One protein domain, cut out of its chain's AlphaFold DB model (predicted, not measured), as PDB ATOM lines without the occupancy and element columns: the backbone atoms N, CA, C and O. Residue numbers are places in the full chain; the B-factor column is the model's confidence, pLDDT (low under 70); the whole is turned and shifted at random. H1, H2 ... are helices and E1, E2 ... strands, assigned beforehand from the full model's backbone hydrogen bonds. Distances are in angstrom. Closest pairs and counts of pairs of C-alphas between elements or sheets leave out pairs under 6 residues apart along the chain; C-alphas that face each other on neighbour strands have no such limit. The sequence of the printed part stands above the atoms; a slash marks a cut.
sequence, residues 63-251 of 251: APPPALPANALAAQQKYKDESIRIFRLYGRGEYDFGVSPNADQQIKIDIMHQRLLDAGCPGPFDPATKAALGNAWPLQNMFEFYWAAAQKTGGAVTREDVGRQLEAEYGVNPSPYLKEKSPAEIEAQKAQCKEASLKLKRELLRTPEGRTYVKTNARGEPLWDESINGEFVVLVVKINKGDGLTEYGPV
ATOM      1  N   ALA A  63     -44.330-119.447  60.376       77.06
ATOM      2  CA  ALA A  63     -43.071-118.796  60.699       77.06
ATOM      3  C   ALA A  63     -41.915-119.713  60.264       77.06
ATOM      4  O   ALA A  63     -42.032-120.939  60.415       77.06
ATOM      5  N   PRO A  64     -40.837-119.156  59.684       88.94
ATOM      6  CA  PRO A  64     -39.780-119.962  59.098       88.94
ATOM      7  C   PRO A  64     -39.237-120.951  60.134       88.94
ATOM      8  O   PRO A  64     -39.297-120.668  61.338       88.94
ATOM      9  N   PRO A  65     -38.718-122.111  59.692       92.50
ATOM     10  CA  PRO A  65     -38.122-123.068  60.607       92.50
ATOM     11  C   PRO A  65     -37.092-122.402  61.528       92.50
ATOM     12  O   PRO A  65     -36.415-121.460  61.098       92.50
ATOM     13  N   PRO A  66     -36.950-122.883  62.772       94.12
ATOM     14  CA  PRO A  66     -36.008-122.311  63.716       94.12
ATOM     15  C   PRO A  66     -34.592-122.297  63.133       94.12
ATOM     16  O   PRO A  66     -34.136-123.267  62.516       94.12
ATOM     17  N   ALA A  67     -33.888-121.185  63.346       95.12
ATOM     18  CA  ALA A  67     -32.461-121.115  63.086       95.12
ATOM     19  C   ALA A  67     -31.731-121.965  64.131       95.12
ATOM     20  O   ALA A  67     -31.889-121.744  65.331       95.12
ATOM     21  N   LEU A  68     -30.945-122.934  63.667       96.94
ATOM     22  CA  LEU A  68     -30.140-123.796  64.526       96.94
ATOM     23  C   LEU A  68     -28.691-123.288  64.562       96.94
ATOM     24  O   LEU A  68     -28.190-122.821  63.534       96.94
ATOM     25  N   PRO A  69     -27.994-123.382  65.706       96.56
ATOM     26  CA  PRO A  69     -26.575-123.058  65.775       96.56
ATOM     27  C   PRO A  69     -25.747-123.953  64.847       96.56
ATOM     28  O   PRO A  69     -26.040-125.137  64.695       96.56
ATOM     29  N   ALA A  70     -24.658-123.412  64.293       95.69
ATOM     30  CA  ALA A  70     -23.752-124.173  63.425       95.69
ATOM     31  C   ALA A  70     -23.141-125.403  64.128       95.69
ATOM     32  O   ALA A  70     -22.914-126.426  63.492       95.69
ATOM     33  N   ASN A  71     -22.902-125.309  65.440       96.62
ATOM     34  CA  ASN A  71     -22.523-126.434  66.291       96.62
ATOM     35  C   ASN A  71     -23.601-126.640  67.363       96.62
ATOM     36  O   ASN A  71     -23.454-126.207  68.508       96.62
ATOM     37  N   ALA A  72     -24.727-127.229  66.952       97.69
ATOM     38  CA  ALA A  72     -25.899-127.393  67.806       97.69
ATOM     39  C   ALA A  72     -25.608-128.256  69.043       97.69
ATOM     40  O   ALA A  72     -26.068-127.911  70.126       97.69
ATOM     41  N   LEU A  73     -24.779-129.302  68.919       97.69
ATOM     42  CA  LEU A  73     -24.376-130.133  70.059       97.69
ATOM     43  C   LEU A  73     -23.645-129.323  71.133       97.69
ATOM     44  O   LEU A  73     -24.016-129.366  72.304       97.69
ATOM     45  N   ALA A  74     -22.631-128.549  70.734       97.50
ATOM     46  CA  ALA A  74     -21.882-127.715  71.671       97.50
ATOM     47  C   ALA A  74     -22.761-126.616  72.281       97.50
ATOM     48  O   ALA A  74     -22.635-126.317  73.466       97.50
ATOM     49  N   ALA A  75     -23.676-126.034  71.497       97.56
ATOM     50  CA  ALA A  75     -24.639-125.060  72.004       97.56
ATOM     51  C   ALA A  75     -25.588-125.680  73.043       97.56
ATOM     52  O   ALA A  75     -25.884-125.041  74.051       97.56
ATOM     53  N   GLN A  76     -26.019-126.926  72.832       97.62
ATOM     54  CA  GLN A  76     -26.882-127.646  73.764       97.62
ATOM     55  C   GLN A  76     -26.156-128.027  75.055       97.62
ATOM     56  O   GLN A  76     -26.720-127.877  76.137       97.62
ATOM     57  N   GLN A  77     -24.894-128.452  74.954       96.88
ATOM     58  CA  GLN A  77     -24.052-128.713  76.121       96.88
ATOM     59  C   GLN A  77     -23.841-127.431  76.933       96.88
ATOM     60  O   GLN A  77     -24.109-127.412  78.130       96.88
ATOM     61  N   LYS A  78     -23.474-126.329  76.267       97.00
ATOM     62  CA  LYS A  78     -23.332-125.022  76.915       97.00
ATOM     63  C   LYS A  78     -24.625-124.587  77.607       97.00
ATOM     64  O   LYS A  78     -24.589-124.131  78.741       97.00
ATOM     65  N   TYR A  79     -25.768-124.751  76.940       97.62
ATOM     66  CA  TYR A  79     -27.067-124.447  77.534       97.62
ATOM     67  C   TYR A  79     -27.301-125.250  78.812       97.62
ATOM     68  O   TYR A  79     -27.699-124.679  79.819       97.62
ATOM     69  N   LYS A  80     -27.037-126.559  78.786       95.50
ATOM     70  CA  LYS A  80     -27.177-127.430  79.956       95.50
ATOM     71  C   LYS A  80     -26.247-127.018  81.105       95.50
ATOM     72  O   LYS A  80     -26.635-127.148  82.261       95.50
ATOM     73  N   ASP A  81     -25.051-126.523  80.795       95.88
ATOM     74  CA  ASP A  81     -24.071-126.088  81.797       95.88
ATOM     75  C   ASP A  81     -24.432-124.732  82.435       95.88
ATOM     76  O   ASP A  81     -24.116-124.489  83.599       95.88
ATOM     77  N   GLU A  82     -25.091-123.842  81.685       96.69
ATOM     78  CA  GLU A  82     -25.401-122.467  82.114       96.69
ATOM     79  C   GLU A  82     -26.848-122.276  82.602       96.69
ATOM     80  O   GLU A  82     -27.134-121.346  83.359       96.69
ATOM     81  N   SER A  83     -27.774-123.130  82.170       96.62
ATOM     82  CA  SER A  83     -29.202-123.030  82.470       96.62
ATOM     83  C   SER A  83     -29.603-123.883  83.673       96.62
ATOM     84  O   SER A  83     -29.053-124.946  83.937       96.62
ATOM     85  N   ILE A  84     -30.670-123.470  84.362       94.94
ATOM     86  CA  ILE A  84     -31.373-124.327  85.335       94.94
ATOM     87  C   ILE A  84     -32.249-125.397  84.656       94.94
ATOM     88  O   ILE A  84     -32.892-126.211  85.325       94.94
ATOM     89  N   ARG A  85     -32.348-125.352  83.324       96.75
ATOM     90  CA  ARG A  85     -33.086-126.298  82.483       96.75
ATOM     91  C   ARG A  85     -32.117-127.274  81.821       96.75
ATOM     92  O   ARG A  85     -30.931-127.009  81.706       96.75
ATOM     93  N   ILE A  86     -32.639-128.410  81.369       96.94
ATOM     94  CA  ILE A  86     -31.816-129.534  80.898       96.94
ATOM     95  C   ILE A  86     -31.475-129.421  79.426       96.94
ATOM     96  O   ILE A  86     -30.378-129.792  79.017       96.94
ATOM     97  N   PHE A  87     -32.408-128.925  78.623       97.88
ATOM     98  CA  PHE A  87     -32.192-128.798  77.193       97.88
ATOM     99  C   PHE A  87     -33.018-127.641  76.624       97.88
ATOM    100  O   PHE A  87     -34.076-127.287  77.157       97.88
ATOM    101  N   ARG A  88     -32.507-127.034  75.553       98.25
ATOM    102  CA  ARG A  88     -33.174-125.980  74.786       98.25
ATOM    103  C   ARG A  88     -33.909-126.596  73.609       98.25
ATOM    104  O   ARG A  88     -33.398-127.507  72.967       98.25
ATOM    105  N   LEU A  89     -35.083-126.076  73.299       98.25
ATOM    106  CA  LEU A  89     -35.858-126.416  72.116       98.25
ATOM    107  C   LEU A  89     -36.007-125.150  71.267       98.25
ATOM    108  O   LEU A  89     -36.524-124.139  71.754       98.25
ATOM    109  N   TYR A  90     -35.519-125.184  70.027       98.38
ATOM    110  CA  TYR A  90     -35.509-123.996  69.170       98.38
ATOM    111  C   TYR A  90     -36.892-123.779  68.552       98.38
ATOM    112  O   TYR A  90     -37.396-124.615  67.803       98.38
ATOM    113  N   GLY A  91     -37.518-122.655  68.892       96.19
ATOM    114  CA  GLY A  91     -38.873-122.300  68.501       96.19
ATOM    115  C   GLY A  91     -38.942-121.534  67.191       96.19
ATOM    116  O   GLY A  91     -38.003-120.856  66.778       96.19
ATOM    117  N   ARG A  92     -40.095-121.568  66.537       93.38
ATOM    118  CA  ARG A  92     -40.479-120.599  65.510       93.38
ATOM    119  C   ARG A  92     -40.970-119.316  66.186       93.38
ATOM    120  O   ARG A  92     -41.554-119.352  67.266       93.38
ATOM    121  N   GLY A  93     -40.740-118.171  65.545       89.19
ATOM    122  CA  GLY A  93     -41.160-116.867  66.071       89.19
ATOM    123  C   GLY A  93     -40.217-116.292  67.133       89.19
ATOM    124  O   GLY A  93     -38.997-116.358  66.976       89.19
ATOM    125  N   GLU A  94     -40.793-115.685  68.175       90.38
ATOM    126  CA  GLU A  94     -40.093-114.811  69.133       90.38
ATOM    127  C   GLU A  94     -39.269-115.564  70.187       90.38
ATOM    128  O   GLU A  94     -38.207-115.091  70.587       90.38
ATOM    129  N   TYR A  95     -39.722-116.748  70.607       95.56
ATOM    130  CA  TYR A  95     -39.145-117.471  71.742       95.56
ATOM    131  C   TYR A  95     -38.491-118.779  71.318       95.56
ATOM    132  O   TYR A  95     -38.937-119.434  70.374       95.56
ATOM    133  N   ASP A  96     -37.470-119.163  72.074       98.12
ATOM    134  CA  ASP A  96     -37.096-120.566  72.230       98.12
ATOM    135  C   ASP A  96     -37.667-121.086  73.550       98.12
ATOM    136  O   ASP A  96     -38.334-120.351  74.286       98.12
ATOM    137  N   PHE A  97     -37.422-122.356  73.859       98.56
ATOM    138  CA  PHE A  97     -37.982-122.977  75.049       98.56
ATOM    139  C   PHE A  97     -36.926-123.706  75.867       98.56
ATOM    140  O   PHE A  97     -36.160-124.508  75.338       98.56
ATOM    141  N   GLY A  98     -36.903-123.436  77.167       98.50
ATOM    142  CA  GLY A  98     -36.134-124.209  78.130       98.50
ATOM    143  C   GLY A  98     -36.967-125.358  78.672       98.50
ATOM    144  O   GLY A  98     -38.142-125.168  78.998       98.50
ATOM    145  N   VAL A  99     -36.376-126.547  78.766       98.44
ATOM    146  CA  VAL A  99     -37.104-127.760  79.148       98.44
ATOM    147  C   VAL A  99     -36.456-128.447  80.344       98.44
ATOM    148  O   VAL A  99     -35.256-128.717  80.354       98.44
ATOM    149  N   SER A 100     -37.273-128.776  81.345       97.38
ATOM    150  CA  SER A 100     -36.881-129.604  82.488       97.38
ATOM    151  C   SER A 100     -37.807-130.815  82.593       97.38
ATOM    152  O   SER A 100     -39.001-130.636  82.839       97.38
ATOM    153  N   PRO A 101     -37.312-132.051  82.446       96.12
ATOM    154  CA  PRO A 101     -38.068-133.228  82.847       96.12
ATOM    155  C   PRO A 101     -38.103-133.338  84.385       96.12
ATOM    156  O   PRO A 101     -37.480-132.546  85.097       96.12
ATOM    157  N   ASN A 102     -38.809-134.333  84.922       92.19
ATOM    158  CA  ASN A 102     -38.628-134.691  86.333       92.19
ATOM    159  C   ASN A 102     -37.232-135.313  86.583       92.19
ATOM    160  O   ASN A 102     -36.563-135.747  85.647       92.19
ATOM    161  N   ALA A 103     -36.797-135.356  87.848       87.69
ATOM    162  CA  ALA A 103     -35.429-135.741  88.221       87.69
ATOM    163  C   ALA A 103     -35.013-137.142  87.727       87.69
ATOM    164  O   ALA A 103     -33.901-137.306  87.225       87.69
ATOM    165  N   ASP A 104     -35.906-138.135  87.802       86.44
ATOM    166  CA  ASP A 104     -35.625-139.499  87.326       86.44
ATOM    167  C   ASP A 104     -35.323-139.491  85.817       86.44
ATOM    168  O   ASP A 104     -34.408-140.157  85.326       86.44
ATOM    169  N   GLN A 105     -36.084-138.693  85.069       93.94
ATOM    170  CA  GLN A 105     -35.964-138.586  83.621       93.94
ATOM    171  C   GLN A 105     -34.805-137.682  83.187       93.94
ATOM    172  O   GLN A 105     -34.230-137.912  82.128       93.94
ATOM    173  N   GLN A 106     -34.389-136.719  84.013       94.06
ATOM    174  CA  GLN A 106     -33.151-135.964  83.793       94.06
ATOM    175  C   GLN A 106     -31.938-136.899  83.749       94.06
ATOM    176  O   GLN A 106     -31.166-136.849  82.795       94.06
ATOM    177  N   ILE A 107     -31.819-137.815  84.717       91.56
ATOM    178  CA  ILE A 107     -30.742-138.822  84.736       91.56
ATOM    179  C   ILE A 107     -30.780-139.664  83.455       91.56
ATOM    180  O   ILE A 107     -29.746-139.957  82.854       91.56
ATOM    181  N   LYS A 108     -31.980-140.042  83.003       93.94
ATOM    182  CA  LYS A 108     -32.154-140.792  81.756       93.94
ATOM    183  C   LYS A 108     -31.664-139.998  80.543       93.94
ATOM    184  O   LYS A 108     -30.968-140.575  79.711       93.94
ATOM    185  N   ILE A 109     -31.993-138.708  80.444       96.31
ATOM    186  CA  ILE A 109     -31.503-137.821  79.376       96.31
ATOM    187  C   ILE A 109     -29.978-137.739  79.389       96.31
ATOM    188  O   ILE A 109     -29.366-137.898  78.335       96.31
ATOM    189  N   ASP A 110     -29.358-137.607  80.558       96.00
ATOM    190  CA  ASP A 110     -27.898-137.553  80.678       96.00
ATOM    191  C   ASP A 110     -27.229-138.844  80.191       96.00
ATOM    192  O   ASP A 110     -26.261-138.799  79.431       96.00
ATOM    193  N   ILE A 111     -27.790-140.004  80.551       96.38
ATOM    194  CA  ILE A 111     -27.326-141.307  80.051       96.38
ATOM    195  C   ILE A 111     -27.479-141.394  78.529       96.38
ATOM    196  O   ILE A 111     -26.594-141.918  77.852       96.38
ATOM    197  N   MET A 112     -28.603-140.925  77.979       97.75
ATOM    198  CA  MET A 112     -28.840-140.954  76.533       97.75
ATOM    199  C   MET A 112     -27.854-140.060  75.790       97.75
ATOM    200  O   MET A 112     -27.256-140.511  74.816       97.75
ATOM    201  N   HIS A 113     -27.647-138.841  76.283       97.38
ATOM    202  CA  HIS A 113     -26.690-137.894  75.736       97.38
ATOM    203  C   HIS A 113     -25.277-138.483  75.725       97.38
ATOM    204  O   HIS A 113     -24.666-138.571  74.663       97.38
ATOM    205  N   GLN A 114     -24.797-138.992  76.866       97.88
ATOM    206  CA  GLN A 114     -23.456-139.576  76.950       97.88
ATOM    207  C   GLN A 114     -23.284-140.765  75.998       97.88
ATOM    208  O   GLN A 114     -22.279-140.853  75.305       97.88
ATOM    209  N   ARG A 115     -24.284-141.648  75.888       98.06
ATOM    210  CA  ARG A 115     -24.219-142.786  74.955       98.06
ATOM    211  C   ARG A 115     -24.151-142.359  73.491       98.06
ATOM    212  O   ARG A 115     -23.537-143.062  72.695       98.06
ATOM    213  N   LEU A 116     -24.797-141.253  73.128       97.75
ATOM    214  CA  LEU A 116     -24.707-140.695  71.779       97.75
ATOM    215  C   LEU A 116     -23.314-140.095  71.532       97.75
ATOM    216  O   LEU A 116     -22.737-140.330  70.472       97.75
ATOM    217  N   LEU A 117     -22.735-139.404  72.520       97.06
ATOM    218  CA  LEU A 117     -21.347-138.929  72.449       97.06
ATOM    219  C   LEU A 117     -20.351-140.086  72.300       97.06
ATOM    220  O   LEU A 117     -19.497-140.047  71.418       97.06
ATOM    221  N   ASP A 118     -20.497-141.138  73.105       97.44
ATOM    222  CA  ASP A 118     -19.634-142.326  73.063       97.44
ATOM    223  C   ASP A 118     -19.740-143.068  71.719       97.44
ATOM    224  O   ASP A 118     -18.788-143.713  71.279       97.44
ATOM    225  N   ALA A 119     -20.885-142.955  71.040       96.44
ATOM    226  CA  ALA A 119     -21.097-143.475  69.691       96.44
ATOM    227  C   ALA A 119     -20.522-142.569  68.580       96.44
ATOM    228  O   ALA A 119     -20.634-142.903  67.399       96.44
ATOM    229  N   GLY A 120     -19.904-141.439  68.937       97.06
ATOM    230  CA  GLY A 120     -19.232-140.526  68.015       97.06
ATOM    231  C   GLY A 120     -20.124-139.439  67.413       97.06
ATOM    232  O   GLY A 120     -19.763-138.873  66.382       97.06
ATOM    233  N   CYS A 121     -21.290-139.140  67.999       96.75
ATOM    234  CA  CYS A 121     -22.138-138.041  67.524       96.75
ATOM    235  C   CYS A 121     -21.389-136.690  67.559       96.75
ATOM    236  O   CYS A 121     -20.673-136.423  68.526       96.75
ATOM    237  N   PRO A 122     -21.558-135.821  66.539       96.75
ATOM    238  CA  PRO A 122     -22.522-135.902  65.433       96.75
ATOM    239  C   PRO A 122     -21.989-136.576  64.147       96.75
ATOM    240  O   PRO A 122     -22.574-136.410  63.076       96.75
ATOM    241  N   GLY A 123     -20.891-137.332  64.212       93.12
ATOM    242  CA  GLY A 123     -20.298-138.010  63.056       93.12
ATOM    243  C   GLY A 123     -19.094-137.267  62.462       93.12
ATOM    244  O   GLY A 123     -18.439-136.494  63.165       93.12
ATOM    245  N   PRO A 124     -18.749-137.496  61.179       94.38
ATOM    246  CA  PRO A 124     -19.577-138.033  60.089       94.38
ATOM    247  C   PRO A 124     -19.914-139.528  60.209       94.38
ATOM    248  O   PRO A 124     -19.143-140.305  60.760       94.38
ATOM    249  N   PHE A 125     -21.049-139.931  59.628       96.69
ATOM    250  CA  PHE A 125     -21.535-141.315  59.631       96.69
ATOM    251  C   PHE A 125     -21.913-141.788  58.227       96.69
ATOM    252  O   PHE A 125     -22.543-141.049  57.463       96.69
ATOM    253  N   ASP A 126     -21.593-143.042  57.915       97.25
ATOM    254  CA  ASP A 126     -22.129-143.735  56.746       97.25
ATOM    255  C   ASP A 126     -23.640-144.048  56.917       97.25
ATOM    256  O   ASP A 126     -24.167-144.006  58.035       97.25
ATOM    257  N   PRO A 127     -24.368-144.375  55.831       96.81
ATOM    258  CA  PRO A 127     -25.808-144.637  55.898       96.81
ATOM    259  C   PRO A 127     -26.227-145.773  56.842       96.81
ATOM    260  O   PRO A 127     -27.294-145.684  57.453       96.81
ATOM    261  N   ALA A 128     -25.419-146.830  56.982       97.44
ATOM    262  CA  ALA A 128     -25.740-147.951  57.863       97.44
ATOM    263  C   ALA A 128     -25.602-147.536  59.334       97.44
ATOM    264  O   ALA A 128     -26.494-147.814  60.138       97.44
ATOM    265  N   THR A 129     -24.548-146.787  59.665       97.12
ATOM    266  CA  THR A 129     -24.352-146.204  60.997       97.12
ATOM    267  C   THR A 129     -25.467-145.213  61.343       97.12
ATOM    268  O   THR A 129     -26.020-145.278  62.443       97.12
ATOM    269  N   LYS A 130     -25.896-144.362  60.397       97.25
ATOM    270  CA  LYS A 130     -27.057-143.471  60.596       97.25
ATOM    271  C   LYS A 130     -28.336-144.249  60.906       97.25
ATOM    272  O   LYS A 130     -29.048-143.900  61.844       97.25
ATOM    273  N   ALA A 131     -28.613-145.317  60.159       97.31
ATOM    274  CA  ALA A 131     -29.786-146.153  60.398       97.31
ATOM    275  C   ALA A 131     -29.722-146.861  61.761       97.31
ATOM    276  O   ALA A 131     -30.732-146.919  62.465       97.31
ATOM    277  N   ALA A 132     -28.550-147.366  62.157       97.56
ATOM    278  CA  ALA A 132     -28.349-147.990  63.462       97.56
ATOM    279  C   ALA A 132     -28.586-146.994  64.611       97.56
ATOM    280  O   ALA A 132     -29.338-147.302  65.535       97.56
ATOM    281  N   LEU A 133     -28.018-145.786  64.524       97.56
ATOM    282  CA  LEU A 133     -28.203-144.721  65.516       97.56
ATOM    283  C   LEU A 133     -29.650-144.222  65.577       97.56
ATOM    284  O   LEU A 133     -30.202-144.089  66.666       97.56
ATOM    285  N   GLY A 134     -30.299-144.009  64.430       97.12
ATOM    286  CA  GLY A 134     -31.705-143.599  64.365       97.12
ATOM    287  C   GLY A 134     -32.670-144.630  64.966       97.12
ATOM    288  O   GLY A 134     -33.705-144.270  65.526       97.12
ATOM    289  N   ASN A 135     -32.313-145.917  64.914       96.75
ATOM    290  CA  ASN A 135     -33.051-147.000  65.570       96.75
ATOM    291  C   ASN A 135     -32.652-147.229  67.037       96.75
ATOM    292  O   ASN A 135     -33.310-148.003  67.738       96.75
ATOM    293  N   ALA A 136     -31.573-146.605  67.510       96.81
ATOM    294  CA  ALA A 136     -31.082-146.818  68.858       96.81
ATOM    295  C   ALA A 136     -32.005-146.142  69.878       96.81
ATOM    296  O   ALA A 136     -32.428-144.995  69.719       96.81
ATOM    297  N   TRP A 137     -32.269-146.847  70.981       95.56
ATOM    298  CA  TRP A 137     -33.154-146.359  72.037       95.56
ATOM    299  C   TRP A 137     -32.796-144.959  72.583       95.56
ATOM    300  O   TRP A 137     -33.743-144.241  72.908       95.56
ATOM    301  N   PRO A 138     -31.513-144.519  72.686       97.62
ATOM    302  CA  PRO A 138     -31.206-143.191  73.204       97.62
ATOM    303  C   PRO A 138     -31.771-142.088  72.315       97.62
ATOM    304  O   PRO A 138     -32.421-141.179  72.815       97.62
ATOM    305  N   LEU A 139     -31.584-142.196  70.997       97.62
ATOM    306  CA  LEU A 139     -32.043-141.169  70.068       97.62
ATOM    307  C   LEU A 139     -33.569-141.203  69.902       97.62
ATOM    308  O   LEU A 139     -34.198-140.148  69.846       97.62
ATOM    309  N   GLN A 140     -34.177-142.396  69.907       96.44
ATOM    310  CA  GLN A 140     -35.640-142.520  69.891       96.44
ATOM    311  C   GLN A 140     -36.283-141.903  71.137       96.44
ATOM    312  O   GLN A 140     -37.227-141.129  71.020       96.44
ATOM    313  N   ASN A 141     -35.763-142.182  72.332       95.75
ATOM    314  CA  ASN A 141     -36.323-141.612  73.558       95.75
ATOM    315  C   ASN A 141     -36.019-140.112  73.695       95.75
ATOM    316  O   ASN A 141     -36.875-139.377  74.180       95.75
ATOM    317  N   MET A 142     -34.851-139.638  73.245       97.56
ATOM    318  CA  MET A 142     -34.566-138.200  73.146       97.56
ATOM    319  C   MET A 142     -35.594-137.485  72.267       97.56
ATOM    320  O   MET A 142     -36.103-136.433  72.657       97.56
ATOM    321  N   PHE A 143     -35.963-138.086  71.129       98.12
ATOM    322  CA  PHE A 143     -37.040-137.573  70.288       98.12
ATOM    323  C   PHE A 143     -38.362-137.470  71.048       98.12
ATOM    324  O   PHE A 143     -38.998-136.425  70.990       98.12
ATOM    325  N   GLU A 144     -38.762-138.501  71.794       97.00
ATOM    326  CA  GLU A 144     -40.005-138.467  72.577       97.00
ATOM    327  C   GLU A 144     -39.994-137.362  73.649       97.00
ATOM    328  O   GLU A 144     -40.996-136.670  73.818       97.00
ATOM    329  N   PHE A 145     -38.863-137.112  74.323       97.75
ATOM    330  CA  PHE A 145     -38.744-135.986  75.265       97.75
ATOM    331  C   PHE A 145     -38.874-134.627  74.580       97.75
ATOM    332  O   PHE A 145     -39.607-133.757  75.058       97.75
ATOM    333  N   TYR A 146     -38.170-134.437  73.464       98.50
ATOM    334  CA  TYR A 146     -38.226-133.188  72.707       98.50
ATOM    335  C   TYR A 146     -39.625-132.982  72.128       98.50
ATOM    336  O   TYR A 146     -40.146-131.869  72.154       98.50
ATOM    337  N   TRP A 147     -40.268-134.052  71.660       97.62
ATOM    338  CA  TRP A 147     -41.616-134.006  71.119       97.62
ATOM    339  C   TRP A 147     -42.665-133.718  72.196       97.62
ATOM    340  O   TRP A 147     -43.502-132.836  72.002       97.62
ATOM    341  N   ALA A 148     -42.579-134.356  73.365       96.69
ATOM    342  CA  ALA A 148     -43.447-134.054  74.503       96.69
ATOM    343  C   ALA A 148     -43.330-132.584  74.946       96.69
ATOM    344  O   ALA A 148     -44.329-131.961  75.315       96.69
ATOM    345  N   ALA A 149     -42.130-132.002  74.868       98.06
ATOM    346  CA  ALA A 149     -41.923-130.576  75.106       98.06
ATOM    347  C   ALA A 149     -42.510-129.709  73.984       98.06
ATOM    348  O   ALA A 149     -43.245-128.760  74.264       98.06
ATOM    349  N   ALA A 150     -42.253-130.062  72.721       97.00
ATOM    350  CA  ALA A 150     -42.749-129.356  71.542       97.00
ATOM    351  C   ALA A 150     -44.280-129.250  71.531       97.00
ATOM    352  O   ALA A 150     -44.818-128.178  71.252       97.00
ATOM    353  N   GLN A 151     -44.986-130.309  71.936       94.94
ATOM    354  CA  GLN A 151     -46.447-130.317  72.048       94.94
ATOM    355  C   GLN A 151     -46.993-129.247  73.003       94.94
ATOM    356  O   GLN A 151     -48.123-128.791  72.825       94.94
ATOM    357  N   LYS A 152     -46.203-128.799  73.987       94.69
ATOM    358  CA  LYS A 152     -46.606-127.722  74.900       94.69
ATOM    359  C   LYS A 152     -46.425-126.333  74.300       94.69
ATOM    360  O   LYS A 152     -47.073-125.411  74.757       94.69
ATOM    361  N   THR A 153     -45.625-126.168  73.246       90.62
ATOM    362  CA  THR A 153     -45.233-124.852  72.693       90.62
ATOM    363  C   THR A 153     -46.321-124.127  71.891       90.62
ATOM    364  O   THR A 153     -46.060-123.076  71.306       90.62
ATOM    365  N   GLY A 154     -47.538-124.674  71.815       86.69
ATOM    366  CA  GLY A 154     -48.633-124.080  71.042       86.69
ATOM    367  C   GLY A 154     -48.373-124.046  69.532       86.69
ATOM    368  O   GLY A 154     -48.862-123.146  68.856       86.69
ATOM    369  N   GLY A 155     -47.583-124.994  69.013       87.88
ATOM    370  CA  GLY A 155     -47.241-125.097  67.590       87.88
ATOM    371  C   GLY A 155     -45.996-124.311  67.167       87.88
ATOM    372  O   GLY A 155     -45.631-124.355  65.995       87.88
ATOM    373  N   ALA A 156     -45.311-123.634  68.096       90.19
ATOM    374  CA  ALA A 156     -44.051-122.955  67.794       90.19
ATOM    375  C   ALA A 156     -42.924-123.937  67.436       90.19
ATOM    376  O   ALA A 156     -41.984-123.553  66.752       90.19
ATOM    377  N   VAL A 157     -43.008-125.195  67.869       95.00
ATOM    378  CA  VAL A 157     -42.076-126.257  67.479       95.00
ATOM    379  C   VAL A 157     -42.869-127.405  66.876       95.00
ATOM    380  O   VAL A 157     -43.711-128.013  67.540       95.00
ATOM    381  N   THR A 158     -42.608-127.705  65.607       95.06
ATOM    382  CA  THR A 158     -43.239-128.831  64.912       95.06
ATOM    383  C   THR A 158     -42.449-130.121  65.123       95.06
ATOM    384  O   THR A 158     -41.291-130.117  65.541       95.06
ATOM    385  N   ARG A 159     -43.065-131.257  64.788       95.06
ATOM    386  CA  ARG A 159     -42.401-132.565  64.848       95.06
ATOM    387  C   ARG A 159     -41.181-132.638  63.920       95.06
ATOM    388  O   ARG A 159     -40.181-133.262  64.263       95.06
ATOM    389  N   GLU A 160     -41.262-131.979  62.766       96.25
ATOM    390  CA  GLU A 160     -40.151-131.859  61.820       96.25
ATOM    391  C   GLU A 160     -38.994-131.041  62.412       96.25
ATOM    392  O   GLU A 160     -37.837-131.439  62.282       96.25
ATOM    393  N   ASP A 161     -39.297-129.948  63.122       98.12
ATOM    394  CA  ASP A 161     -38.278-129.117  63.777       98.12
ATOM    395  C   ASP A 161     -37.501-129.910  64.836       98.12
ATOM    396  O   ASP A 161     -36.279-129.794  64.902       98.12
ATOM    397  N   VAL A 162     -38.178-130.774  65.603       98.50
ATOM    398  CA  VAL A 162     -37.520-131.692  66.553       98.50
ATOM    399  C   VAL A 162     -36.548-132.627  65.832       98.50
ATOM    400  O   VAL A 162     -35.402-132.772  66.257       98.50
ATOM    401  N   GLY A 163     -36.980-133.243  64.728       98.19
ATOM    402  CA  GLY A 163     -36.130-134.128  63.929       98.19
ATOM    403  C   GLY A 163     -34.894-133.413  63.383       98.19
ATOM    404  O   GLY A 163     -33.784-133.928  63.498       98.19
ATOM    405  N   ARG A 164     -35.074-132.194  62.859       98.38
ATOM    406  CA  ARG A 164     -33.982-131.332  62.384       98.38
ATOM    407  C   ARG A 164     -33.027-130.920  63.498       98.38
ATOM    408  O   ARG A 164     -31.820-130.890  63.283       98.38
ATOM    409  N   GLN A 165     -33.555-130.581  64.671       98.62
ATOM    410  CA  GLN A 165     -32.739-130.205  65.819       98.62
ATOM    411  C   GLN A 165     -31.870-131.381  66.273       98.62
ATOM    412  O   GLN A 165     -30.662-131.220  66.417       98.62
ATOM    413  N   LEU A 166     -32.449-132.575  66.424       98.56
ATOM    414  CA  LEU A 166     -31.685-133.769  66.793       98.56
ATOM    415  C   LEU A 166     -30.693-134.194  65.705       98.56
ATOM    416  O   LEU A 166     -29.616-134.682  66.032       98.56
ATOM    417  N   GLU A 167     -30.998-133.962  64.428       98.50
ATOM    418  CA  GLU A 167     -30.030-134.154  63.347       98.50
ATOM    419  C   GLU A 167     -28.847-133.189  63.450       98.50
ATOM    420  O   GLU A 167     -27.706-133.607  63.273       98.50
ATOM    421  N   ALA A 168     -29.089-131.922  63.787       98.50
ATOM    422  CA  ALA A 168     -28.019-130.950  63.993       98.50
ATOM    423  C   ALA A 168     -27.187-131.246  65.256       98.50
ATOM    424  O   ALA A 168     -25.979-131.014  65.263       98.50
ATOM    425  N   GLU A 169     -27.813-131.748  66.325       98.38
ATOM    426  CA  GLU A 169     -27.141-132.101  67.585       98.38
ATOM    427  C   GLU A 169     -26.370-133.426  67.485       98.38
ATOM    428  O   GLU A 169     -25.242-133.527  67.952       98.38
ATOM    429  N   TYR A 170     -26.948-134.455  66.866       98.44
ATOM    430  CA  TYR A 170     -26.421-135.823  66.928       98.44
ATOM    431  C   TYR A 170     -26.077-136.422  65.558       98.44
ATOM    432  O   TYR A 170     -25.656-137.575  65.481       98.44
ATOM    433  N   GLY A 171     -26.222-135.663  64.470       97.94
ATOM    434  CA  GLY A 171     -25.864-136.082  63.109       97.94
ATOM    435  C   GLY A 171     -26.881-136.992  62.416       97.94
ATOM    436  O   GLY A 171     -26.646-137.433  61.284       97.94
ATOM    437  N   VAL A 172     -27.993-137.311  63.086       98.12
ATOM    438  CA  VAL A 172     -29.022-138.241  62.605       98.12
ATOM    439  C   VAL A 172     -30.412-137.731  62.967       98.12
ATOM    440  O   VAL A 172     -30.708-137.510  64.137       98.12
ATOM    441  N   ASN A 173     -31.291-137.611  61.971       97.62
ATOM    442  CA  ASN A 173     -32.719-137.403  62.194       97.62
ATOM    443  C   ASN A 173     -33.387-138.746  62.555       97.62
ATOM    444  O   ASN A 173     -33.441-139.629  61.694       97.62
ATOM    445  N   PRO A 174     -33.920-138.939  63.777       96.69
ATOM    446  CA  PRO A 174     -34.561-140.200  64.148       96.69
ATOM    447  C   PRO A 174     -35.951-140.394  63.535       96.69
ATOM    448  O   PRO A 174     -36.444-141.518  63.531       96.69
ATOM    449  N   SER A 175     -36.585-139.336  63.015       95.31
ATOM    450  CA  SER A 175     -37.990-139.358  62.573       95.31
ATOM    451  C   SER A 175     -38.335-140.506  61.610       95.31
ATOM    452  O   SER A 175     -39.369-141.139  61.825       95.31
ATOM    453  N   PRO A 176     -37.498-140.846  60.605       96.06
ATOM    454  CA  PRO A 176     -37.766-141.958  59.685       96.06
ATOM    455  C   PRO A 176     -37.694-143.354  60.324       96.06
ATOM    456  O   PRO A 176     -38.099-144.331  59.700       96.06
ATOM    457  N   TYR A 177     -37.145-143.464  61.534       95.06
ATOM    458  CA  TYR A 177     -36.882-144.729  62.226       95.06
ATOM    459  C   TYR A 177     -37.781-144.935  63.452       95.06
ATOM    460  O   TYR A 177     -37.671-145.954  64.140       95.06
ATOM    461  N   LEU A 178     -38.647-143.964  63.758       93.12
ATOM    462  CA  LEU A 178     -39.560-144.048  64.890       93.12
ATOM    463  C   LEU A 178     -40.550-145.190  64.678       93.12
ATOM    464  O   LEU A 178     -41.162-145.325  63.621       93.12
ATOM    465  N   LYS A 179     -40.714-146.002  65.719       88.88
ATOM    466  CA  LYS A 179     -41.675-147.100  65.726       88.88
ATOM    467  C   LYS A 179     -42.976-146.604  66.328       88.88
ATOM    468  O   LYS A 179     -42.979-146.074  67.438       88.88
ATOM    469  N   GLU A 180     -44.075-146.794  65.610       88.75
ATOM    470  CA  GLU A 180     -45.395-146.590  66.191       88.75
ATOM    471  C   GLU A 180     -45.627-147.630  67.286       88.75
ATOM    472  O   GLU A 180     -45.410-148.824  67.082       88.75
ATOM    473  N   LYS A 181     -46.046-147.158  68.460       89.88
ATOM    474  CA  LYS A 181     -46.434-148.014  69.578       89.88
ATOM    475  C   LYS A 181     -47.945-148.149  69.589       89.88
ATOM    476  O   LYS A 181     -48.670-147.156  69.515       89.88
ATOM    477  N   SER A 182     -48.420-149.374  69.737       94.75
ATOM    478  CA  SER A 182     -49.814-149.645  70.048       94.75
ATOM    479  C   SER A 182     -50.190-149.062  71.421       94.75
ATOM    480  O   SER A 182     -49.329-148.902  72.294       94.75
ATOM    481  N   PRO A 183     -51.484-148.799  71.677       95.12
ATOM    482  CA  PRO A 183     -51.940-148.366  72.998       95.12
ATOM    483  C   PRO A 183     -51.508-149.307  74.134       95.12
ATOM    484  O   PRO A 183     -51.148-148.847  75.212       95.12
ATOM    485  N   ALA A 184     -51.483-150.621  73.885       96.00
ATOM    486  CA  ALA A 184     -51.043-151.608  74.870       96.00
ATOM    487  C   ALA A 184     -49.548-151.477  75.205       96.00
ATOM    488  O   ALA A 184     -49.167-151.589  76.369       96.00
ATOM    489  N   GLU A 185     -48.702-151.199  74.209       94.50
ATOM    490  CA  GLU A 185     -47.269-150.964  74.423       94.50
ATOM    491  C   GLU A 185     -47.013-149.670  75.196       94.50
ATOM    492  O   GLU A 185     -46.140-149.641  76.062       94.50
ATOM    493  N   ILE A 186     -47.797-148.619  74.933       92.69
ATOM    494  CA  ILE A 186     -47.724-147.357  75.683       92.69
ATOM    495  C   ILE A 186     -48.085-147.587  77.156       92.69
ATOM    496  O   ILE A 186     -47.360-147.143  78.047       92.69
ATOM    497  N   GLU A 187     -49.166-148.314  77.435       94.62
ATOM    498  CA  GLU A 187     -49.574-148.615  78.812       94.62
ATOM    499  C   GLU A 187     -48.572-149.532  79.528       94.62
ATOM    500  O   GLU A 187     -48.228-149.293  80.689       94.62
ATOM    501  N   ALA A 188     -48.016-150.527  78.831       95.50
ATOM    502  CA  ALA A 188     -46.948-151.365  79.371       95.50
ATOM    503  C   ALA A 188     -45.690-150.544  79.704       95.50
ATOM    504  O   ALA A 188     -45.106-150.716  80.775       95.50
ATOM    505  N   GLN A 189     -45.300-149.612  78.830       93.00
ATOM    506  CA  GLN A 189     -44.172-148.711  79.063       93.00
ATOM    507  C   GLN A 189     -44.404-147.828  80.301       93.00
ATOM    508  O   GLN A 189     -43.530-147.737  81.168       93.00
ATOM    509  N   LYS A 190     -45.590-147.225  80.437       93.94
ATOM    510  CA  LYS A 190     -45.949-146.428  81.622       93.94
ATOM    511  C   LYS A 190     -45.891-147.251  82.906       93.94
ATOM    512  O   LYS A 190     -45.370-146.773  83.917       93.94
ATOM    513  N   ALA A 191     -46.390-148.487  82.873       95.19
ATOM    514  CA  ALA A 191     -46.340-149.395  84.014       95.19
ATOM    515  C   ALA A 191     -44.891-149.714  84.420       95.19
ATOM    516  O   ALA A 191     -44.555-149.607  85.601       95.19
ATOM    517  N   GLN A 192     -44.018-150.007  83.450       94.19
ATOM    518  CA  GLN A 192     -42.587-150.232  83.690       94.19
ATOM    519  C   GLN A 192     -41.902-148.987  84.271       94.19
ATOM    520  O   GLN A 192     -41.146-149.093  85.239       94.19
ATOM    521  N   CYS A 193     -42.196-147.797  83.738       93.38
ATOM    522  CA  CYS A 193     -41.665-146.541  84.266       93.38
ATOM    523  C   CYS A 193     -42.098-146.313  85.723       93.38
ATOM    524  O   CYS A 193     -41.277-145.958  86.574       93.38
ATOM    525  N   LYS A 194     -43.379-146.543  86.030       94.81
ATOM    526  CA  LYS A 194     -43.921-146.428  87.389       94.81
ATOM    527  C   LYS A 194     -43.243-147.397  88.350       94.81
ATOM    528  O   LYS A 194     -42.864-146.999  89.451       94.81
ATOM    529  N   GLU A 195     -43.088-148.656  87.953       95.19
ATOM    530  CA  GLU A 195     -42.431-149.672  88.774       95.19
ATOM    531  C   GLU A 195     -40.975-149.297  89.073       95.19
ATOM    532  O   GLU A 195     -40.568-149.290  90.240       95.19
ATOM    533  N   ALA A 196     -40.214-148.913  88.044       92.19
ATOM    534  CA  ALA A 196     -38.819-148.509  88.179       92.19
ATOM    535  C   ALA A 196     -38.657-147.281  89.094       92.19
ATOM    536  O   ALA A 196     -37.831-147.304  90.009       92.19
ATOM    537  N   SER A 197     -39.484-146.245  88.916       91.94
ATOM    538  CA  SER A 197     -39.438-145.044  89.762       91.94
ATOM    539  C   SER A 197     -39.839-145.346  91.209       91.94
ATOM    540  O   SER A 197     -39.175-144.904  92.146       91.94
ATOM    541  N   LEU A 198     -40.876-146.162  91.441       93.88
ATOM    542  CA  LEU A 198     -41.250-146.566  92.802       93.88
ATOM    543  C   LEU A 198     -40.157-147.400  93.475       93.88
ATOM    544  O   LEU A 198     -39.946-147.254  94.680       93.88
ATOM    545  N   LYS A 199     -39.447-148.252  92.728       93.62
ATOM    546  CA  LYS A 199     -38.286-148.984  93.244       93.62
ATOM    547  C   LYS A 199     -37.179-148.023  93.681       93.62
ATOM    548  O   LYS A 199     -36.756-148.102  94.833       93.62
ATOM    549  N   LEU A 200     -36.792-147.076  92.825       91.25
ATOM    550  CA  LEU A 200     -35.781-146.065  93.149       91.25
ATOM    551  C   LEU A 200     -36.184-145.227  94.371       91.25
ATOM    552  O   LEU A 200     -35.406-145.068  95.307       91.25
ATOM    553  N   LYS A 201     -37.434-144.755  94.429       92.38
ATOM    554  CA  LYS A 201     -37.953-143.996  95.578       92.38
ATOM    555  C   LYS A 201     -37.895-144.797  96.882       92.38
ATOM    556  O   LYS A 201     -37.544-144.240  97.920       92.38
ATOM    557  N   ARG A 202     -38.201-146.102  96.855       94.69
ATOM    558  CA  ARG A 202     -38.058-146.983  98.032       94.69
ATOM    559  C   ARG A 202     -36.604-147.126  98.471       94.69
ATOM    560  O   ARG A 202     -36.353-147.208  99.669       94.69
ATOM    561  N   GLU A 203     -35.664-147.167  97.532       93.19
ATOM    562  CA  GLU A 203     -34.231-147.194  97.839       93.19
ATOM    563  C   GLU A 203     -33.780-145.870  98.468       93.19
ATOM    564  O   GLU A 203     -33.148-145.893  99.522       93.19
ATOM    565  N   LEU A 204     -34.202-144.727  97.917       91.25
ATOM    566  CA  LEU A 204     -33.906-143.402  98.473       91.25
ATOM    567  C   LEU A 204     -34.443-143.233  99.901       91.25
ATOM    568  O   LEU A 204     -33.727-142.726 100.762       91.25
ATOM    569  N   LEU A 205     -35.647-143.731 100.201       94.12
ATOM    570  CA  LEU A 205     -36.242-143.688 101.549       94.12
ATOM    571  C   LEU A 205     -35.423-144.429 102.628       94.12
ATOM    572  O   LEU A 205     -35.661-144.242 103.830       94.12
ATOM    573  N   ARG A 206     -34.448-145.260 102.234       94.56
ATOM    574  CA  ARG A 206     -33.507-145.910 103.161       94.56
ATOM    575  C   ARG A 206     -32.446-144.946 103.695       94.56
ATOM    576  O   ARG A 206     -31.859-145.237 104.732       94.56
ATOM    577  N   THR A 207     -32.233-143.811 103.032       94.25
ATOM    578  CA  THR A 207     -31.276-142.769 103.439       94.25
ATOM    579  C   THR A 207     -31.981-141.626 104.184       94.25
ATOM    580  O   THR A 207     -33.152-141.354 103.897       94.25
ATOM    581  N   PRO A 208     -31.322-140.950 105.146       93.50
ATOM    582  CA  PRO A 208     -31.874-139.761 105.801       93.50
ATOM    583  C   PRO A 208     -32.261-138.657 104.812       93.50
ATOM    584  O   PRO A 208     -33.348-138.093 104.919       93.50
ATOM    585  N   GLU A 209     -31.416-138.402 103.815       91.19
ATOM    586  CA  GLU A 209     -31.613-137.368 102.799       91.19
ATOM    587  C   GLU A 209     -32.792-137.713 101.886       91.19
ATOM    588  O   GLU A 209     -33.650-136.878 101.621       91.19
ATOM    589  N   GLY A 210     -32.925-138.965 101.441       89.06
ATOM    590  CA  GLY A 210     -34.053-139.352 100.589       89.06
ATOM    591  C   GLY A 210     -35.418-139.153 101.259       89.06
ATOM    592  O   GLY A 210     -36.396-138.835 100.578       89.06
ATOM    593  N   ARG A 211     -35.493-139.245 102.594       91.12
ATOM    594  CA  ARG A 211     -36.729-138.990 103.359       91.12
ATOM    595  C   ARG A 211     -37.169-137.528 103.343       91.12
ATOM    596  O   ARG A 211     -38.347-137.275 103.577       91.12
ATOM    597  N   THR A 212     -36.282-136.574 103.055       90.56
ATOM    598  CA  THR A 212     -36.668-135.156 102.957       90.56
ATOM    599  C   THR A 212     -37.313-134.812 101.615       90.56
ATOM    600  O   THR A 212     -38.046-133.830 101.529       90.56
ATOM    601  N   TYR A 213     -37.072-135.616 100.573       86.88
ATOM    602  CA  TYR A 213     -37.523-135.324  99.205       86.88
ATOM    603  C   TYR A 213     -38.613-136.273  98.694       86.88
ATOM    604  O   TYR A 213     -39.462-135.870  97.893       86.88
ATOM    605  N   VAL A 214     -38.630-137.529  99.146       90.62
ATOM    606  CA  VAL A 214     -39.629-138.512  98.710       90.62
ATOM    607  C   VAL A 214     -40.894-138.376  99.550       90.62
ATOM    608  O   VAL A 214     -40.942-138.778 100.709       90.62
ATOM    609  N   LYS A 215     -41.962-137.848  98.941       91.69
ATOM    610  CA  LYS A 215     -43.284-137.787  99.576       91.69
ATOM    611  C   LYS A 215     -43.867-139.190  99.749       91.69
ATOM    612  O   LYS A 215     -43.922-139.960  98.786       91.69
ATOM    613  N   THR A 216     -44.368-139.486 100.944       94.75
ATOM    614  CA  THR A 216     -44.992-140.772 101.279       94.75
ATOM    615  C   THR A 216     -46.452-140.623 101.695       94.75
ATOM    616  O   THR A 216     -46.873-139.569 102.169       94.75
ATOM    617  N   ASN A 217     -47.235-141.690 101.537       93.19
ATOM    618  CA  ASN A 217     -48.577-141.792 102.111       93.19
ATOM    619  C   ASN A 217     -48.520-142.086 103.629       93.19
ATOM    620  O   ASN A 217     -47.446-142.244 104.210       93.19
ATOM    621  N   ALA A 218     -49.688-142.218 104.268       94.25
ATOM    622  CA  ALA A 218     -49.801-142.538 105.697       94.25
ATOM    623  C   ALA A 218     -49.182-143.896 106.100       94.25
ATOM    624  O   ALA A 218     -48.938-144.130 107.278       94.25
ATOM    625  N   ARG A 219     -48.923-144.791 105.137       93.44
ATOM    626  CA  ARG A 219     -48.266-146.093 105.348       93.44
ATOM    627  C   ARG A 219     -46.749-146.036 105.124       93.44
ATOM    628  O   ARG A 219     -46.093-147.068 105.205       93.44
ATOM    629  N   GLY A 220     -46.193-144.860 104.823       91.56
ATOM    630  CA  GLY A 220     -44.773-144.694 104.508       91.56
ATOM    631  C   GLY A 220     -44.388-145.147 103.095       91.56
ATOM    632  O   GLY A 220     -43.202-145.237 102.787       91.56
ATOM    633  N   GLU A 221     -45.355-145.425 102.217       93.38
ATOM    634  CA  GLU A 221     -45.074-145.810 100.831       93.38
ATOM    635  C   GLU A 221     -44.905-144.566  99.951       93.38
ATOM    636  O   GLU A 221     -45.656-143.600 100.119       93.38
ATOM    637  N   PRO A 222     -43.966-144.573  98.989       94.56
ATOM    638  CA  PRO A 222     -43.759-143.437  98.102       94.56
ATOM    639  C   PRO A 222     -44.993-143.163  97.241       94.56
ATOM    640  O   PRO A 222     -45.585-144.074  96.658       94.56
ATOM    641  N   LEU A 223     -45.354-141.886  97.128       93.12
ATOM    642  CA  LEU A 223     -46.440-141.441  96.264       93.12
ATOM    643  C   LEU A 223     -46.012-141.461  94.788       93.12
ATOM    644  O   LEU A 223     -44.887-141.090  94.425       93.12
ATOM    645  N   TRP A 224     -46.949-141.879  93.939       92.50
ATOM    646  CA  TRP A 224     -46.856-141.790  92.487       92.50
ATOM    647  C   TRP A 224     -47.959-140.880  91.966       92.50
ATOM    648  O   TRP A 224     -49.139-141.166  92.167       92.50
ATOM    649  N   ASP A 225     -47.559-139.831  91.262       92.19
ATOM    650  CA  ASP A 225     -48.450-138.973  90.493       92.19
ATOM    651  C   ASP A 225     -47.986-139.018  89.040       92.19
ATOM    652  O   ASP A 225     -46.891-138.559  88.731       92.19
ATOM    653  N   GLU A 226     -48.786-139.591  88.143       92.25
ATOM    654  CA  GLU A 226     -48.407-139.729  86.733       92.25
ATOM    655  C   GLU A 226     -48.203-138.374  86.047       92.25
ATOM    656  O   GLU A 226     -47.350-138.264  85.171       92.25
ATOM    657  N   SER A 227     -48.898-137.322  86.492       91.56
ATOM    658  CA  SER A 227     -48.760-135.974  85.934       91.56
ATOM    659  C   SER A 227     -47.455-135.277  86.329       91.56
ATOM    660  O   SER A 227     -47.080-134.289  85.703       91.56
ATOM    661  N   ILE A 228     -46.754-135.802  87.341       90.19
ATOM    662  CA  ILE A 228     -45.479-135.277  87.853       90.19
ATOM    663  C   ILE A 228     -44.329-136.250  87.558       90.19
ATOM    664  O   ILE A 228     -43.220-135.843  87.221       90.19
ATOM    665  N   ASN A 229     -44.578-137.548  87.715       90.88
ATOM    666  CA  ASN A 229     -43.579-138.612  87.682       90.88
ATOM    667  C   ASN A 229     -43.603-139.434  86.388       90.88
ATOM    668  O   ASN A 229     -42.727-140.276  86.208       90.88
ATOM    669  N   GLY A 230     -44.581-139.216  85.503       93.50
ATOM    670  CA  GLY A 230     -44.657-139.905  84.219       93.50
ATOM    671  C   GLY A 230     -43.395-139.717  83.371       93.50
ATOM    672  O   GLY A 230     -42.667-138.733  83.509       93.50
ATOM    673  N   GLU A 231     -43.141-140.679  82.482       93.75
ATOM    674  CA  GLU A 231     -41.881-140.776  81.734       93.75
ATOM    675  C   GLU A 231     -41.578-139.546  80.873       93.75
ATOM    676  O   GLU A 231     -40.441-139.102  80.826       93.75
ATOM    677  N   PHE A 232     -42.592-138.960  80.239       94.75
ATOM    678  CA  PHE A 232     -42.440-137.806  79.345       94.75
ATOM    679  C   PHE A 232     -43.074-136.532  79.921       94.75
ATOM    680  O   PHE A 232     -43.488-135.629  79.194       94.75
ATOM    681  N   VAL A 233     -43.171-136.450  81.252       94.69
ATOM    682  CA  VAL A 233     -43.599-135.225  81.933       94.69
ATOM    683  C   VAL A 233     -42.455-134.218  81.923       94.69
ATOM    684  O   VAL A 233     -41.410-134.434  82.536       94.69
ATOM    685  N   VAL A 234     -42.696-133.088  81.262       96.94
ATOM    686  CA  VAL A 234     -41.739-131.986  81.132       96.94
ATOM    687  C   VAL A 234     -42.356-130.652  81.547       96.94
ATOM    688  O   VAL A 234     -43.521-130.369  81.255       96.94
ATOM    689  N   LEU A 235     -41.572-129.813  82.210       97.00
ATOM    690  CA  LEU A 235     -41.804-128.381  82.348       97.00
ATOM    691  C   LEU A 235     -41.188-127.684  81.135       97.00
ATOM    692  O   LEU A 235     -40.043-127.964  80.786       97.00
ATOM    693  N   VAL A 236     -41.936-126.770  80.523       97.81
ATOM    694  CA  VAL A 236     -41.475-125.971  79.384       97.81
ATOM    695  C   VAL A 236     -41.670-124.503  79.732       97.81
ATOM    696  O   VAL A 236     -42.754-124.112  80.166       97.81
ATOM    697  N   VAL A 237     -40.622-123.703  79.560       97.88
ATOM    698  CA  VAL A 237     -40.635-122.254  79.793       97.88
ATOM    699  C   VAL A 237     -40.191-121.525  78.535       97.88
ATOM    700  O   VAL A 237     -39.322-122.007  77.811       97.88
ATOM    701  N   LYS A 238     -40.778-120.360  78.264       98.12
ATOM    702  CA  LYS A 238     -40.327-119.487  77.175       98.12
ATOM    703  C   LYS A 238     -39.011-118.839  77.569       98.12
ATOM    704  O   LYS A 238     -38.911-118.315  78.678       98.12
ATOM    705  N   ILE A 239     -38.048-118.824  76.657       98.00
ATOM    706  CA  ILE A 239     -36.746-118.185  76.855       98.00
ATOM    707  C   ILE A 239     -36.399-117.242  75.705       98.00
ATOM    708  O   ILE A 239     -36.885-117.387  74.578       98.00
ATOM    709  N   ASN A 240     -35.542-116.266  75.994       95.62
ATOM    710  CA  ASN A 240     -35.014-115.350  74.995       95.62
ATOM    711  C   ASN A 240     -34.098-116.089  74.008       95.62
ATOM    712  O   ASN A 240     -33.242-116.874  74.405       95.62
ATOM    713  N   LYS A 241     -34.252-115.830  72.707       93.81
ATOM    714  CA  LYS A 241     -33.449-116.491  71.667       93.81
ATOM    715  C   LYS A 241     -31.987-116.059  71.633       93.81
ATOM    716  O   LYS A 241     -31.135-116.850  71.230       93.81
ATOM    717  N   GLY A 242     -31.709-114.814  72.001       90.94
ATOM    718  CA  GLY A 242     -30.370-114.241  71.965       90.94
ATOM    719  C   GLY A 242     -29.468-114.881  73.010       90.94
ATOM    720  O   GLY A 242     -28.486-115.525  72.655       90.94
ATOM    721  N   ASP A 243     -29.823-114.733  74.288       91.38
ATOM    722  CA  ASP A 243     -29.028-115.295  75.387       91.38
ATOM    723  C   ASP A 243     -29.328-116.779  75.652       91.38
ATOM    724  O   ASP A 243     -28.453-117.507  76.109       91.38
ATOM    725  N   GLY A 244     -30.530-117.256  75.318       91.38
ATOM    726  CA  GLY A 244     -30.971-118.606  75.644       91.38
ATOM    727  C   GLY A 244     -31.231-118.841  77.132       91.38
ATOM    728  O   GLY A 244     -31.450-119.977  77.502       91.38
ATOM    729  N   LEU A 245     -31.203-117.842  78.006       93.62
ATOM    730  CA  LEU A 245     -31.239-118.033  79.462       93.62
ATOM    731  C   LEU A 245     -32.358-117.239  80.139       93.62
ATOM    732  O   LEU A 245     -32.911-117.697  81.136       93.62
ATOM    733  N   THR A 246     -32.725-116.073  79.605       95.56
ATOM    734  CA  THR A 246     -33.768-115.234  80.210       95.56
ATOM    735  C   THR A 246     -35.142-115.887  80.051       95.56
ATOM    736  O   THR A 246     -35.625-116.027  78.927       95.56
ATOM    737  N   GLU A 247     -35.786-116.262  81.164       96.88
ATOM    738  CA  GLU A 247     -37.112-116.898  81.184       96.88
ATOM    739  C   GLU A 247     -38.267-115.881  81.227       96.88
ATOM    740  O   GLU A 247     -38.254-114.937  82.017       96.88
ATOM    741  N   TYR A 248     -39.322-116.126  80.441       93.12
ATOM    742  CA  TYR A 248     -40.564-115.331  80.416       93.12
ATOM    743  C   TYR A 248     -41.761-116.040  81.074       93.12
ATOM    744  O   TYR A 248     -42.888-115.548  81.021       93.12
ATOM    745  N   GLY A 249     -41.524-117.202  81.688       88.88
ATOM    746  CA  GLY A 249     -42.537-118.007  82.370       88.88
ATOM    747  C   GLY A 249     -42.922-119.298  81.634       88.88
ATOM    748  O   GLY A 249     -42.446-119.558  80.522       88.88
ATOM    749  N   PRO A 250     -43.752-120.141  82.277       91.00
ATOM    750  CA  PRO A 250     -44.167-121.430  81.736       91.00
ATOM    751  C   PRO A 250     -45.072-121.281  80.509       91.00
ATOM    752  O   PRO A 250     -45.731-120.252  80.329       91.00
ATOM    753  N   VAL A 251     -45.093-122.327  79.678       83.38
ATOM    754  CA  VAL A 251     -46.040-122.471  78.561       83.38
ATOM    755  C   VAL A 251     -47.336-123.135  79.012       83.38
ATOM    756  O   VAL A 251     -47.257-124.113  79.790       83.38
TER     757      VAL A 251
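AT A GLANCE: This is residues 63 to 251 of the 251 residues of an uncharacterized protein of Exophiala sideris (UniProt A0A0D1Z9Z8). A small twisted sheet of four strands, E1 to E4, has the helix H4 slanting across one face; H5 packs on H4 and on H1, which stands by the E1 edge of the sheet, and H2 crosses H4 near its beginning. The long helix H6 runs outside this body with few contacts, its residues 183 to 188 standing free, and leads to H7 and the loop of residues 214 to 225 at one end of the longest axis, with H3 toward the other. The 189 printed residues hold eight named helices and four named strands, in the order H1 E1 E2 H2 H3 H4 H5 H6 H7 H8 E3 E4, and the class is mixed, helices and strands. The sheet's order is E1 E2 E3 E4, all antiparallel. The whole is compact, with a radius of gyration of the C-alphas of 17.6 A and spans of 53 by 40 by 31 A.

IN THESE COORDINATES: H1, residues 72 to 82, begins at C-alpha 72 (-25.899, -127.393, 67.806) and is 15.1 A long. E1, residues 87 to 89, measures 6.7 A, and E2, residues 95 to 101, 19.3 A. H2 is residues 103 to 118, 22.9 A, and H3 is residues 127 to 135, 12.3 A. H4, residues 137 to 153, measures 24.7 A, and H5, residues 159 to 170, 16.4 A. H6, residues 183 to 204, is the longest helix at 31.6 A and begins at C-alpha 183 (-51.940, -148.366, 72.998). H7, residues 210 to 213, and H8, residues 226 to 229, have four residues each, 5.5 A and 5.0 A long. E3, residues 234 to 240, measures 19.0 A, and E4, residues 247 to 250, is 8.4 A long and ends at C-alpha 250 (-44.167, -121.430, 81.736).

HOW THE PARTS SIT: The sheet is only just strongly twisted, its C-alphas lying up to 4.1 A off the best plane. E1 and E2 form a hairpin, with N 89 and O 97 at 2.8 A, within hydrogen-bond range. The inner strands E2 and E3 have N 235 and O 100 at 2.8 A. E3 and E4 form the second hairpin, with N 248 and O 238 at 2.8 A. H4 on one face makes two layers, a helix over a sheet, at a height over the sheet of 8.7 A. It lies over E2 and only just over E3, with 3 C-alphas falling there, and runs slantwise to the strands, at 54 degrees to E2 on the local plane. With its residues 143 to 150 H4 touches H5, Tyr 146 and Val 162 having the closest C-alphas, 6.4 A, at a steep tilt of 46 degrees, opposite ways. With residues 165 to 170 H5 touches H1, about perpendicular at 87 degrees, the C-alphas of Leu 73 and Glu 169 coming closest at 4.2 A. H2 touches H4 at a steep tilt of 52 degrees, opposite ways, with the closest C-alphas, Met 112 and Pro 138, 4.7 A apart. H1 and H2 only graze the sheet; H5 and H8 graze it too, each with 5 pairs of C-alphas within 10 A. H3 is close to H4 but not clearly touching, the closest C-alphas, Gly 134 and Gln 140, being 6.9 A apart. H6 is apart from H4; it is close to H2 and H8 but not clearly touching, the C-alphas of Asp 104 and Ser 197 coming closest to H2 at 7.2 A. H6 and H7 only just touch, only at the corner, with 3 pairs of C-alphas within 8 A, the closest being Leu 204 and Gly 210 at 4.6 A. Every O i to N i+4 pair is within hydrogen-bond range in H1, H2, H3, H5 and H6, and 11 of 13 are in H4, while H7 and H8 are too short for such a pair.

THE WHOLE: The two C-alphas farthest apart, those of Asp 126 and Ala 218, are 56.2 A apart. The printed part has no cut and ends at residue 251, the chain's last residue. The links H5 to H6 and H7 to H8 are long, 12 residues each. Mean pLDDT of the printed part is 94.8, and no printed residue is under 70.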